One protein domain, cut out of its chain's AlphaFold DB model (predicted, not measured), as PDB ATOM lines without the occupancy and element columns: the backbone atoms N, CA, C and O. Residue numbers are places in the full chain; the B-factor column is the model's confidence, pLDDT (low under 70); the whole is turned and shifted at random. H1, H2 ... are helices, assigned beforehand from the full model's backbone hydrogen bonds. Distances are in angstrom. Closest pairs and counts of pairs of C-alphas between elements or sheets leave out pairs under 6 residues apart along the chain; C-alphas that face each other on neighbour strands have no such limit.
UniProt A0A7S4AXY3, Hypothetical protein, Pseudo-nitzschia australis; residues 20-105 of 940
ATOM      1  N   ASN A  20      -6.922  13.748   8.727       97.38
ATOM      2  CA  ASN A  20      -6.041  14.914   8.915       97.38
ATOM      3  C   ASN A  20      -5.462  14.980  10.341       97.38
ATOM      4  O   ASN A  20      -4.245  14.915  10.504       97.38
ATOM      5  N   GLU A  21      -6.319  15.014  11.363       95.38
ATOM      6  CA  GLU A  21      -5.897  15.103  12.772       95.38
ATOM      7  C   GLU A  21      -5.136  13.857  13.248       95.38
ATOM      8  O   GLU A  21      -4.117  13.960  13.935       95.38
ATOM      9  N   ASP A  22      -5.584  12.669  12.829       96.69
ATOM     10  CA  ASP A  22      -4.931  11.402  13.171       96.69
ATOM     11  C   ASP A  22      -3.495  11.351  12.632       96.69
ATOM     12  O   ASP A  22      -2.584  10.895  13.320       96.69
ATOM     13  N   LEU A  23      -3.276  11.834  11.407       97.62
ATOM     14  CA  LEU A  23      -1.953  11.877  10.789       97.62
ATOM     15  C   LEU A  23      -1.065  12.944  11.429       97.62
ATOM     16  O   LEU A  23       0.100  12.657  11.690       97.62
ATOM     17  N   VAL A  24      -1.586  14.136  11.747       96.81
ATOM     18  CA  VAL A  24      -0.816  15.149  12.496       96.81
ATOM     19  C   VAL A  24      -0.362  14.576  13.839       96.81
ATOM     20  O   VAL A  24       0.819  14.661  14.179       96.81
ATOM     21  N   THR A  25      -1.266  13.912  14.558       94.94
ATOM     22  CA  THR A  25      -0.977  13.247  15.839       94.94
ATOM     23  C   THR A  25       0.064  12.133  15.678       94.94
ATOM     24  O   THR A  25       1.015  12.021  16.457       94.94
ATOM     25  N   ALA A  26      -0.062  11.318  14.630       96.62
ATOM     26  CA  ALA A  26       0.878  10.243  14.342       96.62
ATOM     27  C   ALA A  26       2.289  10.751  14.012       96.62
ATOM     28  O   ALA A  26       3.280  10.137  14.418       96.62
ATOM     29  N   LEU A  27       2.402  11.858  13.278       97.50
ATOM     30  CA  LEU A  27       3.690  12.442  12.914       97.50
ATOM     31  C   LEU A  27       4.327  13.182  14.100       97.50
ATOM     32  O   LEU A  27       5.520  13.001  14.332       97.50
ATOM     33  N   ARG A  28       3.548  13.902  14.920       95.25
ATOM     34  CA  ARG A  28       4.050  14.537  16.157       95.25
ATOM     35  C   ARG A  28       4.559  13.519  17.178       95.25
ATOM     36  O   ARG A  28       5.673  13.645  17.662       95.25
ATOM     37  N   SER A  29       3.830  12.427  17.408       94.62
ATOM     38  CA  SER A  29       4.314  11.363  18.309       94.62
ATOM     39  C   SER A  29       5.603  10.687  17.807       94.62
ATOM     40  O   SER A  29       6.440  10.250  18.598       94.62
ATOM     41  N   ARG A  30       5.820  10.621  16.485       96.56
ATOM     42  CA  ARG A  30       7.093  10.155  15.897       96.56
ATOM     43  C   ARG A  30       8.207  11.187  16.020       96.56
ATOM     44  O   ARG A  30       9.350  10.792  16.255       96.56
ATOM     45  N   GLU A  31       7.893  12.471  15.872       95.62
ATOM     46  CA  GLU A  31       8.810  13.574  16.157       95.62
ATOM     47  C   GLU A  31       9.299  13.496  17.604       95.62
ATOM     48  O   GLU A  31      10.505  13.426  17.831       95.62
ATOM     49  N   ASP A  32       8.379  13.413  18.563       89.88
ATOM     50  CA  ASP A  32       8.689  13.360  19.990       89.88
ATOM     51  C   ASP A  32       9.477  12.098  20.357       89.88
ATOM     52  O   ASP A  32      10.468  12.172  21.083       89.88
ATOM     53  N   ARG A  33       9.129  10.940  19.782       93.00
ATOM     54  CA  ARG A  33       9.941   9.721  19.925       93.00
ATOM     55  C   ARG A  33      11.358   9.915  19.379       93.00
ATOM     56  O   ARG A  33      12.322   9.471  19.998       93.00
ATOM     57  N   CYS A  34      11.509  10.553  18.219       92.06
ATOM     58  CA  CYS A  34      12.833  10.845  17.671       92.06
ATOM     59  C   CYS A  34      13.598  11.828  18.561       92.06
ATOM     60  O   CYS A  34      14.801  11.648  18.731       92.06
ATOM     61  N   ARG A  35      12.913  12.797  19.177       82.69
ATOM     62  CA  ARG A  35      13.490  13.725  20.157       82.69
ATOM     63  C   ARG A  35      14.017  12.981  21.385       82.69
ATOM     64  O   ARG A  35      15.166  13.188  21.756       82.69
ATOM     65  N   GLN A  36      13.239  12.041  21.932       79.06
ATOM     66  CA  GLN A  36      13.655  11.162  23.040       79.06
ATOM     67  C   GLN A  36      14.888  10.315  22.697       79.06
ATOM     68  O   GLN A  36      15.704  10.015  23.561       79.06
ATOM     69  N   GLN A  37      15.033   9.932  21.428       84.56
ATOM     70  CA  GLN A  37      16.170   9.156  20.929       84.56
ATOM     71  C   GLN A  37      17.331  10.030  20.429       84.56
ATOM     72  O   GLN A  37      18.275   9.498  19.847       84.56
ATOM     73  N   PHE A  38      17.249  11.358  20.579       79.38
ATOM     74  CA  PHE A  38      18.200  12.322  20.009       79.38
ATOM     75  C   PHE A  38      18.443  12.128  18.497       79.38
ATOM     76  O   PHE A  38      19.518  12.403  17.962       79.38
ATOM     77  N   SER A  39      17.429  11.645  17.776       87.25
ATOM     78  CA  SER A  39      17.498  11.359  16.349       87.25
ATOM     79  C   SER A  39      17.187  12.598  15.515       87.25
ATOM     80  O   SER A  39      16.135  13.224  15.656       87.25
ATOM     81  N   GLN A  40      18.042  12.892  14.530       78.81
ATOM     82  CA  GLN A  40      17.806  13.975  13.563       78.81
ATOM     83  C   GLN A  40      16.542  13.768  12.711       78.81
ATOM     84  O   GLN A  40      16.050  14.717  12.100       78.81
ATOM     85  N   ARG A  41      15.968  12.556  12.694       90.44
ATOM     86  CA  ARG A  41      14.703  12.278  11.996       90.44
ATOM     87  C   ARG A  41      13.510  13.023  12.602       90.44
ATOM     88  O   ARG A  41      12.484  13.094  11.941       90.44
ATOM     89  N   GLN A  42      13.635  13.631  13.785       91.75
ATOM     90  CA  GLN A  42      12.577  14.475  14.356       91.75
ATOM     91  C   GLN A  42      12.116  15.581  13.389       91.75
ATOM     92  O   GLN A  42      10.919  15.800  13.236       91.75
ATOM     93  N   TYR A  43      13.042  16.201  12.644       86.56
ATOM     94  CA  TYR A  43      12.713  17.275  11.699       86.56
ATOM     95  C   TYR A  43      11.895  16.781  10.508       86.56
ATOM     96  O   TYR A  43      10.968  17.456  10.076       86.56
ATOM     97  N   LEU A  44      12.191  15.567  10.034       95.31
ATOM     98  CA  LEU A  44      11.438  14.908   8.970       95.31
ATOM     99  C   LEU A  44       9.957  14.766   9.352       95.31
ATOM    100  O   LEU A  44       9.073  15.052   8.548       95.31
ATOM    101  N   TRP A  45       9.698  14.330  10.587       97.06
ATOM    102  CA  TRP A  45       8.346  14.121  11.099       97.06
ATOM    103  C   TRP A  45       7.624  15.434  11.394       97.06
ATOM    104  O   TRP A  45       6.453  15.567  11.045       97.06
ATOM    105  N   ARG A  46       8.336  16.420  11.943       94.31
ATOM    106  CA  ARG A  46       7.816  17.765  12.212       94.31
ATOM    107  C   ARG A  46       7.369  18.481  10.940       94.31
ATOM    108  O   ARG A  46       6.246  18.978  10.867       94.31
ATOM    109  N   ASP A  47       8.227  18.494   9.921       91.06
ATOM    110  CA  ASP A  47       7.932  19.132   8.637       91.06
ATOM    111  C   ASP A  47       6.778  18.394   7.931       91.06
ATOM    112  O   ASP A  47       5.889  19.020   7.352       91.06
ATOM    113  N   GLY A  48       6.725  17.063   8.070       97.00
ATOM    114  CA  GLY A  48       5.591  16.243   7.650       97.00
ATOM    115  C   GLY A  48       4.276  16.621   8.338       97.00
ATOM    116  O   GLY A  48       3.258  16.790   7.668       97.00
ATOM    117  N   ALA A  49       4.290  16.792   9.662       96.56
ATOM    118  CA  ALA A  49       3.117  17.180  10.442       96.56
ATOM    119  C   ALA A  49       2.608  18.571  10.038       96.56
ATOM    120  O   ALA A  49       1.406  18.750   9.843       96.56
ATOM    121  N   ALA A  50       3.516  19.535   9.851       89.62
ATOM    122  CA  ALA A  50       3.181  20.876   9.379       89.62
ATOM    123  C   ALA A  50       2.575  20.851   7.965       89.62
ATOM    124  O   ALA A  50       1.567  21.515   7.712       89.62
ATOM    125  N   ALA A  51       3.136  20.041   7.062       95.56
ATOM    126  CA  ALA A  51       2.600  19.867   5.718       95.56
ATOM    127  C   ALA A  51       1.174  19.295   5.749       95.56
ATOM    128  O   ALA A  51       0.299  19.862   5.099       95.56
ATOM    129  N   ILE A  52       0.907  18.243   6.539       97.56
ATOM    130  CA  ILE A  52      -0.446  17.676   6.702       97.56
ATOM    131  C   ILE A  52      -1.415  18.703   7.305       97.56
ATOM    132  O   ILE A  52      -2.515  18.870   6.783       97.56
ATOM    133  N   ALA A  53      -1.010  19.420   8.358       94.00
ATOM    134  CA  ALA A  53      -1.849  20.422   9.023       94.00
ATOM    135  C   ALA A  53      -2.226  21.595   8.100       94.00
ATOM    136  O   ALA A  53      -3.288  22.192   8.249       94.00
ATOM    137  N   SER A  54      -1.377  21.915   7.117       91.19
ATOM    138  CA  SER A  54      -1.655  22.958   6.121       91.19
ATOM    139  C   SER A  54      -2.672  22.542   5.045       91.19
ATOM    140  O   SER A  54      -3.177  23.393   4.303       91.19
ATOM    141  N   VAL A  55      -2.997  21.247   4.937       95.88
ATOM    142  CA  VAL A  55      -3.926  20.742   3.921       95.88
ATOM    143  C   VAL A  55      -5.360  21.104   4.294       95.88
ATOM    144  O   VAL A  55      -5.960  20.516   5.187       95.88
ATOM    145  N   ARG A  56      -5.951  22.031   3.530       91.31
ATOM    146  CA  ARG A  56      -7.366  22.430   3.675       91.31
ATOM    147  C   ARG A  56      -8.367  21.363   3.217       91.31
ATOM    148  O   ARG A  56      -9.546  21.461   3.536       91.31
ATOM    149  N   LYS A  57      -7.927  20.398   2.406       95.19
ATOM    150  CA  LYS A  57      -8.764  19.306   1.887       95.19
ATOM    151  C   LYS A  57      -8.754  18.117   2.853       95.19
ATOM    152  O   LYS A  57      -7.734  17.819   3.473       95.19
ATOM    153  N   ASP A  58      -9.869  17.400   2.924       96.44
ATOM    154  CA  ASP A  58      -9.946  16.163   3.699       96.44
ATOM    155  C   ASP A  58      -9.017  15.091   3.117       96.44
ATOM    156  O   ASP A  58      -9.026  14.821   1.912       96.44
ATOM    157  N   ILE A  59      -8.268  14.433   3.996       97.56
ATOM    158  CA  ILE A  59      -7.489  13.238   3.691       97.56
ATOM    159  C   ILE A  59      -8.344  12.027   4.041       97.56
ATOM    160  O   ILE A  59      -8.702  11.823   5.201       97.56
ATOM    161  N   TYR A  60      -8.684  11.210   3.049       96.88
ATOM    162  CA  TYR A  60      -9.521  10.029   3.251       96.88
ATOM    163  C   TYR A  60      -9.141   8.883   2.314       96.88
ATOM    164  O   TYR A  60      -8.502   9.072   1.278       96.88
ATOM    165  N   MET A  61      -9.551   7.669   2.682       96.94
ATOM    166  CA  MET A  61      -9.371   6.473   1.861       96.94
ATOM    167  C   MET A  61     -10.681   6.128   1.158       96.94
ATOM    168  O   MET A  61     -11.703   5.904   1.803       96.94
ATOM    169  N   HIS A  62     -10.657   6.088  -0.172       94.62
ATOM    170  CA  HIS A  62     -11.796   5.651  -0.970       94.62
ATOM    171  C   HIS A  62     -12.046   4.144  -0.786       94.62
ATOM    172  O   HIS A  62     -11.132   3.395  -0.445       94.62
ATOM    173  N   LYS A  63     -13.260   3.662  -1.096       91.50
ATOM    174  CA  LYS A  63     -13.607   2.225  -1.031       91.50
ATOM    175  C   LYS A  63     -12.697   1.332  -1.889       91.50
ATOM    176  O   LYS A  63     -12.565   0.151  -1.609       91.50
ATOM    177  N   SER A  64     -12.053   1.900  -2.908       93.56
ATOM    178  CA  SER A  64     -11.061   1.220  -3.755       93.56
ATOM    179  C   SER A  64      -9.669   1.093  -3.117       93.56
ATOM    180  O   SER A  64      -8.756   0.595  -3.763       93.56
ATOM    181  N   GLY A  65      -9.464   1.601  -1.898       93.12
ATOM    182  CA  GLY A  65      -8.155   1.677  -1.240       93.12
ATOM    183  C   GLY A  65      -7.289   2.862  -1.689       93.12
ATOM    184  O   GLY A  65      -6.219   3.091  -1.126       93.12
ATOM    185  N   LYS A  66      -7.738   3.659  -2.674       96.25
ATOM    186  CA  LYS A  66      -7.034   4.876  -3.112       96.25
ATOM    187  C   LYS A  66      -7.135   5.956  -2.032       96.25
ATOM    188  O   LYS A  66      -8.236   6.344  -1.646       96.25
ATOM    189  N   ILE A  67      -5.991   6.462  -1.582       97.19
ATOM    190  CA  ILE A  67      -5.910   7.575  -0.629       97.19
ATOM    191  C   ILE A  67      -5.956   8.895  -1.404       97.19
ATOM    192  O   ILE A  67      -5.210   9.077  -2.368       97.19
ATOM    193  N   VAL A  68      -6.842   9.797  -0.990       96.31
ATOM    194  CA  VAL A  68      -7.072  11.113  -1.599       96.31
ATOM    195  C   VAL A  68      -6.703  12.195  -0.583       96.31
ATOM    196  O   VAL A  68      -6.932  12.018   0.610       96.31
ATOM    197  N   GLY A  69      -6.117  13.302  -1.050       95.75
ATOM    198  CA  GLY A  69      -5.852  14.493  -0.229       95.75
ATOM    199  C   GLY A  69      -4.460  14.584   0.408       95.75
ATOM    200  O   GLY A  69      -4.141  15.629   0.963       95.75
ATOM    201  N   LEU A  70      -3.607  13.556   0.306       97.12
ATOM    202  CA  LEU A  70      -2.223  13.641   0.798       97.12
ATOM    203  C   LEU A  70      -1.428  14.739   0.049       97.12
ATOM    204  O   LEU A  70      -1.476  14.778  -1.187       97.12
ATOM    205  N   PRO A  71      -0.691  15.617   0.756       96.50
ATOM    206  CA  PRO A  71       0.110  16.661   0.132       96.50
ATOM    207  C   PRO A  71       1.288  16.061  -0.642       96.50
ATOM    208  O   PRO A  71       1.989  15.178  -0.153       96.50
ATOM    209  N   ARG A  72       1.534  16.573  -1.854       95.38
ATOM    210  CA  ARG A  72       2.636  16.117  -2.725       95.38
ATOM    211  C   ARG A  72       4.020  16.562  -2.246       95.38
ATOM    212  O   ARG A  72       5.020  16.061  -2.736       95.38
ATOM    213  N   THR A  73       4.070  17.504  -1.308       93.00
ATOM    214  CA  THR A  73       5.304  18.049  -0.726       93.00
ATOM    215  C   THR A  73       5.900  17.157   0.364       93.00
ATOM    216  O   THR A  73       6.966  17.471   0.891       93.00
ATOM    217  N   LEU A  74       5.239  16.051   0.729       95.94
ATOM    218  CA  LEU A  74       5.784  15.102   1.695       95.94
ATOM    219  C   LEU A  74       7.004  14.384   1.122       95.94
ATOM    220  O   LEU A  74       7.043  13.991  -0.041       95.94
ATOM    221  N   THR A  75       7.991  14.138   1.978       96.12
ATOM    222  CA  THR A  75       9.073  13.214   1.631       96.12
ATOM    223  C   THR A  75       8.517  11.795   1.482       96.12
ATOM    224  O   THR A  75       7.587  11.415   2.198       96.12
ATOM    225  N   LYS A  76       9.126  10.971   0.619       97.31
ATOM    226  CA  LYS A  76       8.685   9.582   0.372       97.31
ATOM    227  C   LYS A  76       8.521   8.756   1.654       97.31
ATOM    228  O   LYS A  76       7.622   7.934   1.749       97.31
ATOM    229  N   VAL A  77       9.381   8.992   2.647       97.50
ATOM    230  CA  VAL A  77       9.347   8.293   3.940       97.50
ATOM    231  C   VAL A  77       8.113   8.677   4.758       97.50
ATOM    232  O   VAL A  77       7.454   7.801   5.307       97.50
ATOM    233  N   VAL A  78       7.797   9.973   4.842       97.94
ATOM    234  CA  VAL A  78       6.613  10.455   5.573       97.94
ATOM    235  C   VAL A  78       5.339  10.057   4.841       97.94
ATOM    236  O   VAL A  78       4.370   9.649   5.473       97.94
ATOM    237  N   GLU A  79       5.343  10.151   3.512       98.00
ATOM    238  CA  GLU A  79       4.213   9.741   2.687       98.00
ATOM    239  C   GLU A  79       3.880   8.257   2.892       98.00
ATOM    240  O   GLU A  79       2.719   7.927   3.138       98.00
ATOM    241  N   GLU A  80       4.881   7.373   2.845       98.06
ATOM    242  CA  GLU A  80       4.683   5.935   3.053       98.06
ATOM    243  C   GLU A  80       4.149   5.631   4.458       98.06
ATOM    244  O   GLU A  80       3.186   4.879   4.592       98.06
ATOM    245  N   GLU A  81       4.686   6.285   5.492       98.00
ATOM    246  CA  GLU A  81       4.210   6.124   6.873       98.00
ATOM    247  C   GLU A  81       2.749   6.599   7.037       98.00
ATOM    248  O   GLU A  81       1.930   5.955   7.694       98.00
ATOM    249  N   CYS A  82       2.360   7.706   6.397       98.06
ATOM    250  CA  CYS A  82       0.962   8.137   6.381       98.06
ATOM    251  C   CYS A  82       0.062   7.098   5.690       98.06
ATOM    252  O   CYS A  82      -1.042   6.816   6.162       98.06
ATOM    253  N   ARG A  83       0.524   6.498   4.583       98.06
ATOM    254  CA  ARG A  83      -0.231   5.467   3.850       98.06
ATOM    255  C   ARG A  83      -0.419   4.202   4.683       98.06
ATOM    256  O   ARG A  83      -1.531   3.671   4.716       98.06
ATOM    257  N   THR A  84       0.613   3.734   5.381       97.88
ATOM    258  CA  THR A  84       0.539   2.553   6.257       97.88
ATOM    259  C   THR A  84      -0.399   2.770   7.445       97.88
ATOM    260  O   THR A  84      -1.125   1.839   7.803       97.88
ATOM    261  N   ILE A  85      -0.456   3.978   8.017       97.50
ATOM    262  CA  ILE A  85      -1.412   4.333   9.083       97.50
ATOM    263  C   ILE A  85      -2.854   4.325   8.560       97.50
ATOM    264  O   ILE A  85      -3.718   3.686   9.161       97.50
ATOM    265  N   ILE A  86      -3.123   4.977   7.421       97.56
ATOM    266  CA  ILE A  86      -4.476   5.041   6.828       97.56
ATOM    267  C   ILE A  86      -4.992   3.641   6.463       97.56
ATOM    268  O   ILE A  86      -6.177   3.346   6.619       97.56
ATOM    269  N   GLN A  87      -4.099   2.760   6.006       97.12
ATOM    270  CA  GLN A  87      -4.405   1.359   5.702       97.12
ATOM    271  C   GLN A  87      -4.570   0.481   6.954       97.12
ATOM    272  O   GLN A  87      -4.891  -0.699   6.826       97.12
ATOM    273  N   GLY A  88      -4.321   1.012   8.156       95.81
ATOM    274  CA  GLY A  88      -4.390   0.266   9.414       95.81
ATOM    275  C   GLY A  88      -3.242  -0.727   9.629       95.81
ATOM    276  O   GLY A  88      -3.333  -1.576  10.512       95.81
ATOM    277  N   LYS A  89      -2.160  -0.642   8.843       96.88
ATOM    278  CA  LYS A  89      -0.966  -1.499   8.987       96.88
ATOM    279  C   LYS A  89      -0.060  -1.048  10.133       96.88
ATOM    280  O   LYS A  89       0.666  -1.857  10.704       96.88
ATOM    281  N   GLN A  90      -0.096   0.239  10.462       95.94
ATOM    282  CA  GLN A  90       0.599   0.816  11.606       95.94
ATOM    283  C   GLN A  90      -0.388   1.555  12.507       95.94
ATOM    284  O   GLN A  90      -1.381   2.116  12.047       95.94
ATOM    285  N   SER A  91      -0.092   1.568  13.803       95.38
ATOM    286  CA  SER A  91      -0.827   2.368  14.775       95.38
ATOM    287  C   SER A  91      -0.518   3.860  14.613       95.38
ATOM    288  O   SER A  91       0.585   4.246  14.210       95.38
ATOM    289  N   ILE A  92      -1.497   4.698  14.973       94.94
ATOM    290  CA  ILE A  92      -1.343   6.161  15.033       94.94
ATOM    291  C   ILE A  92      -0.161   6.502  15.946       94.94
ATOM    292  O   ILE A  92       0.778   7.166  15.516       94.94
ATOM    293  N   LEU A  93      -0.143   5.944  17.158       93.81
ATOM    294  CA  LEU A  93       0.979   6.078  18.085       93.81
ATOM    295  C   LEU A  93       2.050   5.018  17.781       93.81
ATOM    296  O   LEU A  93       1.721   3.827  17.730       93.81
ATOM    297  N   PRO A  94       3.322   5.396  17.569       93.25
ATOM    298  CA  PRO A  94       4.370   4.432  17.270       93.25
ATOM    299  C   PRO A  94       4.709   3.593  18.512       93.25
ATOM    300  O   PRO A  94       4.689   4.081  19.642       93.25
ATOM    301  N   LYS A  95       5.060   2.315  18.308       89.44
ATOM    302  CA  LYS A  95       5.479   1.420  19.403       89.44
ATOM    303  C   LYS A  95       6.657   2.034  20.174       89.44
ATOM    304  O   LYS A  95       7.666   2.382  19.559       89.44
ATOM    305  N   GLY A  96       6.527   2.133  21.497       84.38
ATOM    306  CA  GLY A  96       7.548   2.704  22.385       84.38
ATOM    307  C   GLY A  96       7.500   4.228  22.548       84.38
ATOM    308  O   GLY A  96       8.427   4.783  23.125       84.38
ATOM    309  N   TYR A  97       6.465   4.912  22.046       86.00
ATOM    310  CA  TYR A  97       6.232   6.323  22.365       86.00
ATOM    311  C   TYR A  97       5.807   6.494  23.827       86.00
ATOM    312  O   TYR A  97       4.840   5.868  24.262       86.00
ATOM    313  N   ILE A  98       6.510   7.358  24.560       82.06
ATOM    314  CA  ILE A  98       6.137   7.791  25.911       82.06
ATOM    315  C   ILE A  98       5.616   9.231  25.794       82.06
ATOM    316  O   ILE A  98       6.394  10.093  25.379       82.06
ATOM    317  N   PRO A  99       4.350   9.527  26.131       77.50
ATOM    318  CA  PRO A  99       3.836  10.891  26.049       77.50
ATOM    319  C   PRO A  99       4.578  11.829  27.011       77.50
ATOM    320  O   PRO A  99       4.758  11.497  28.187       77.50
ATOM    321  N   MET A 100       5.043  12.981  26.518       64.81
ATOM    322  CA  MET A 100       5.886  13.901  27.301       64.81
ATOM    323  C   MET A 100       5.106  15.033  27.961       64.81
ATOM    324  O   MET A 100       5.561  15.574  28.963       64.81
ATOM    325  N   THR A 101       3.934  15.396  27.439       69.94
ATOM    326  CA  THR A 101       3.177  16.514  28.010       69.94
ATOM    327  C   THR A 101       2.358  16.069  29.219       69.94
ATOM    328  O   THR A 101       1.793  14.976  29.239       69.94
ATOM    329  N   LEU A 102       2.240  16.941  30.226       51.25
ATOM    330  CA  LEU A 102       1.443  16.675  31.427       51.25
ATOM    331  C   LEU A 102      -0.026  16.365  31.081       51.25
ATOM    332  O   LEU A 102      -0.653  15.566  31.766       51.25
ATOM    333  N   ASN A 103      -0.559  16.948  30.000       55.16
ATOM    334  CA  ASN A 103      -1.905  16.667  29.494       55.16
ATOM    335  C   ASN A 103      -2.013  15.296  28.815       55.16
ATOM    336  O   ASN A 103      -2.983  14.591  29.063       55.16
ATOM    337  N   GLU A 104      -1.035  14.869  28.014       58.72
ATOM    338  CA  GLU A 104      -1.047  13.517  27.439       58.72
ATOM    339  C   GLU A 104      -0.738  12.443  28.488       58.72
ATOM    340  O   GLU A 104      -1.270  11.339  28.411       58.72
ATOM    341  N   GLN A 105       0.080  12.756  29.496       53.03
ATOM    342  CA  GLN A 105       0.310  11.889  30.650       53.03
ATOM    343  C   GLN A 105      -0.918  11.823  31.557       53.03
ATOM    344  O   GLN A 105      -1.222  10.739  32.045       53.03
TER     345      GLN A 105
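AT A GLANCE: This is residues 20 to 105 of the 940 residues of the protein "Hypothetical protein" of Pseudo-nitzschia australis (UniProt A0A7S4AXY3). A helical hairpin, H1 and H2 side by side, has H3 set steeply to both; a loop around Ser 64 and the small H4 lie at opposite ends of the length. The 86 printed residues hold four named helices, H1 to H4 in order, and no named strand: all helix, compact with radius of gyration of the C-alphas 12.9 A, elongated, spanning 37 by 22 by 21 A.

HOW THE PARTS SIT: H1, residues 20 to 36, touches H2, residues 42 to 53, opposite ways at a shallow tilt of 14 degrees; C-alphas 31 and 42 are closest, 4.3 A. H3, residues 76 to 86, only just touches H2, with 3 pairs of C-alphas within 8 A, the closest Gly 48 and Val 78, 6.2 A; of H2, residues 44 to 48 alone touch it. H1 and H3 are close but not clearly touching. H4, residues 102 to 105, is apart from the other three. Every O i to N i+4 pair in H1, H2 and H3 is within hydrogen-bond range; H4 is too short for one.

IN THESE COORDINATES: H1, 24.5 A long, begins at C-alpha 20 (-6.041, 14.914, 8.915); H4 ends at C-alpha 105 (0.310, 11.889, 30.650).

THE WHOLE: The printed part has no cut. The links H2 to H3 and H3 to H4 are long. Residues 100 to 105 have pLDDT under 70.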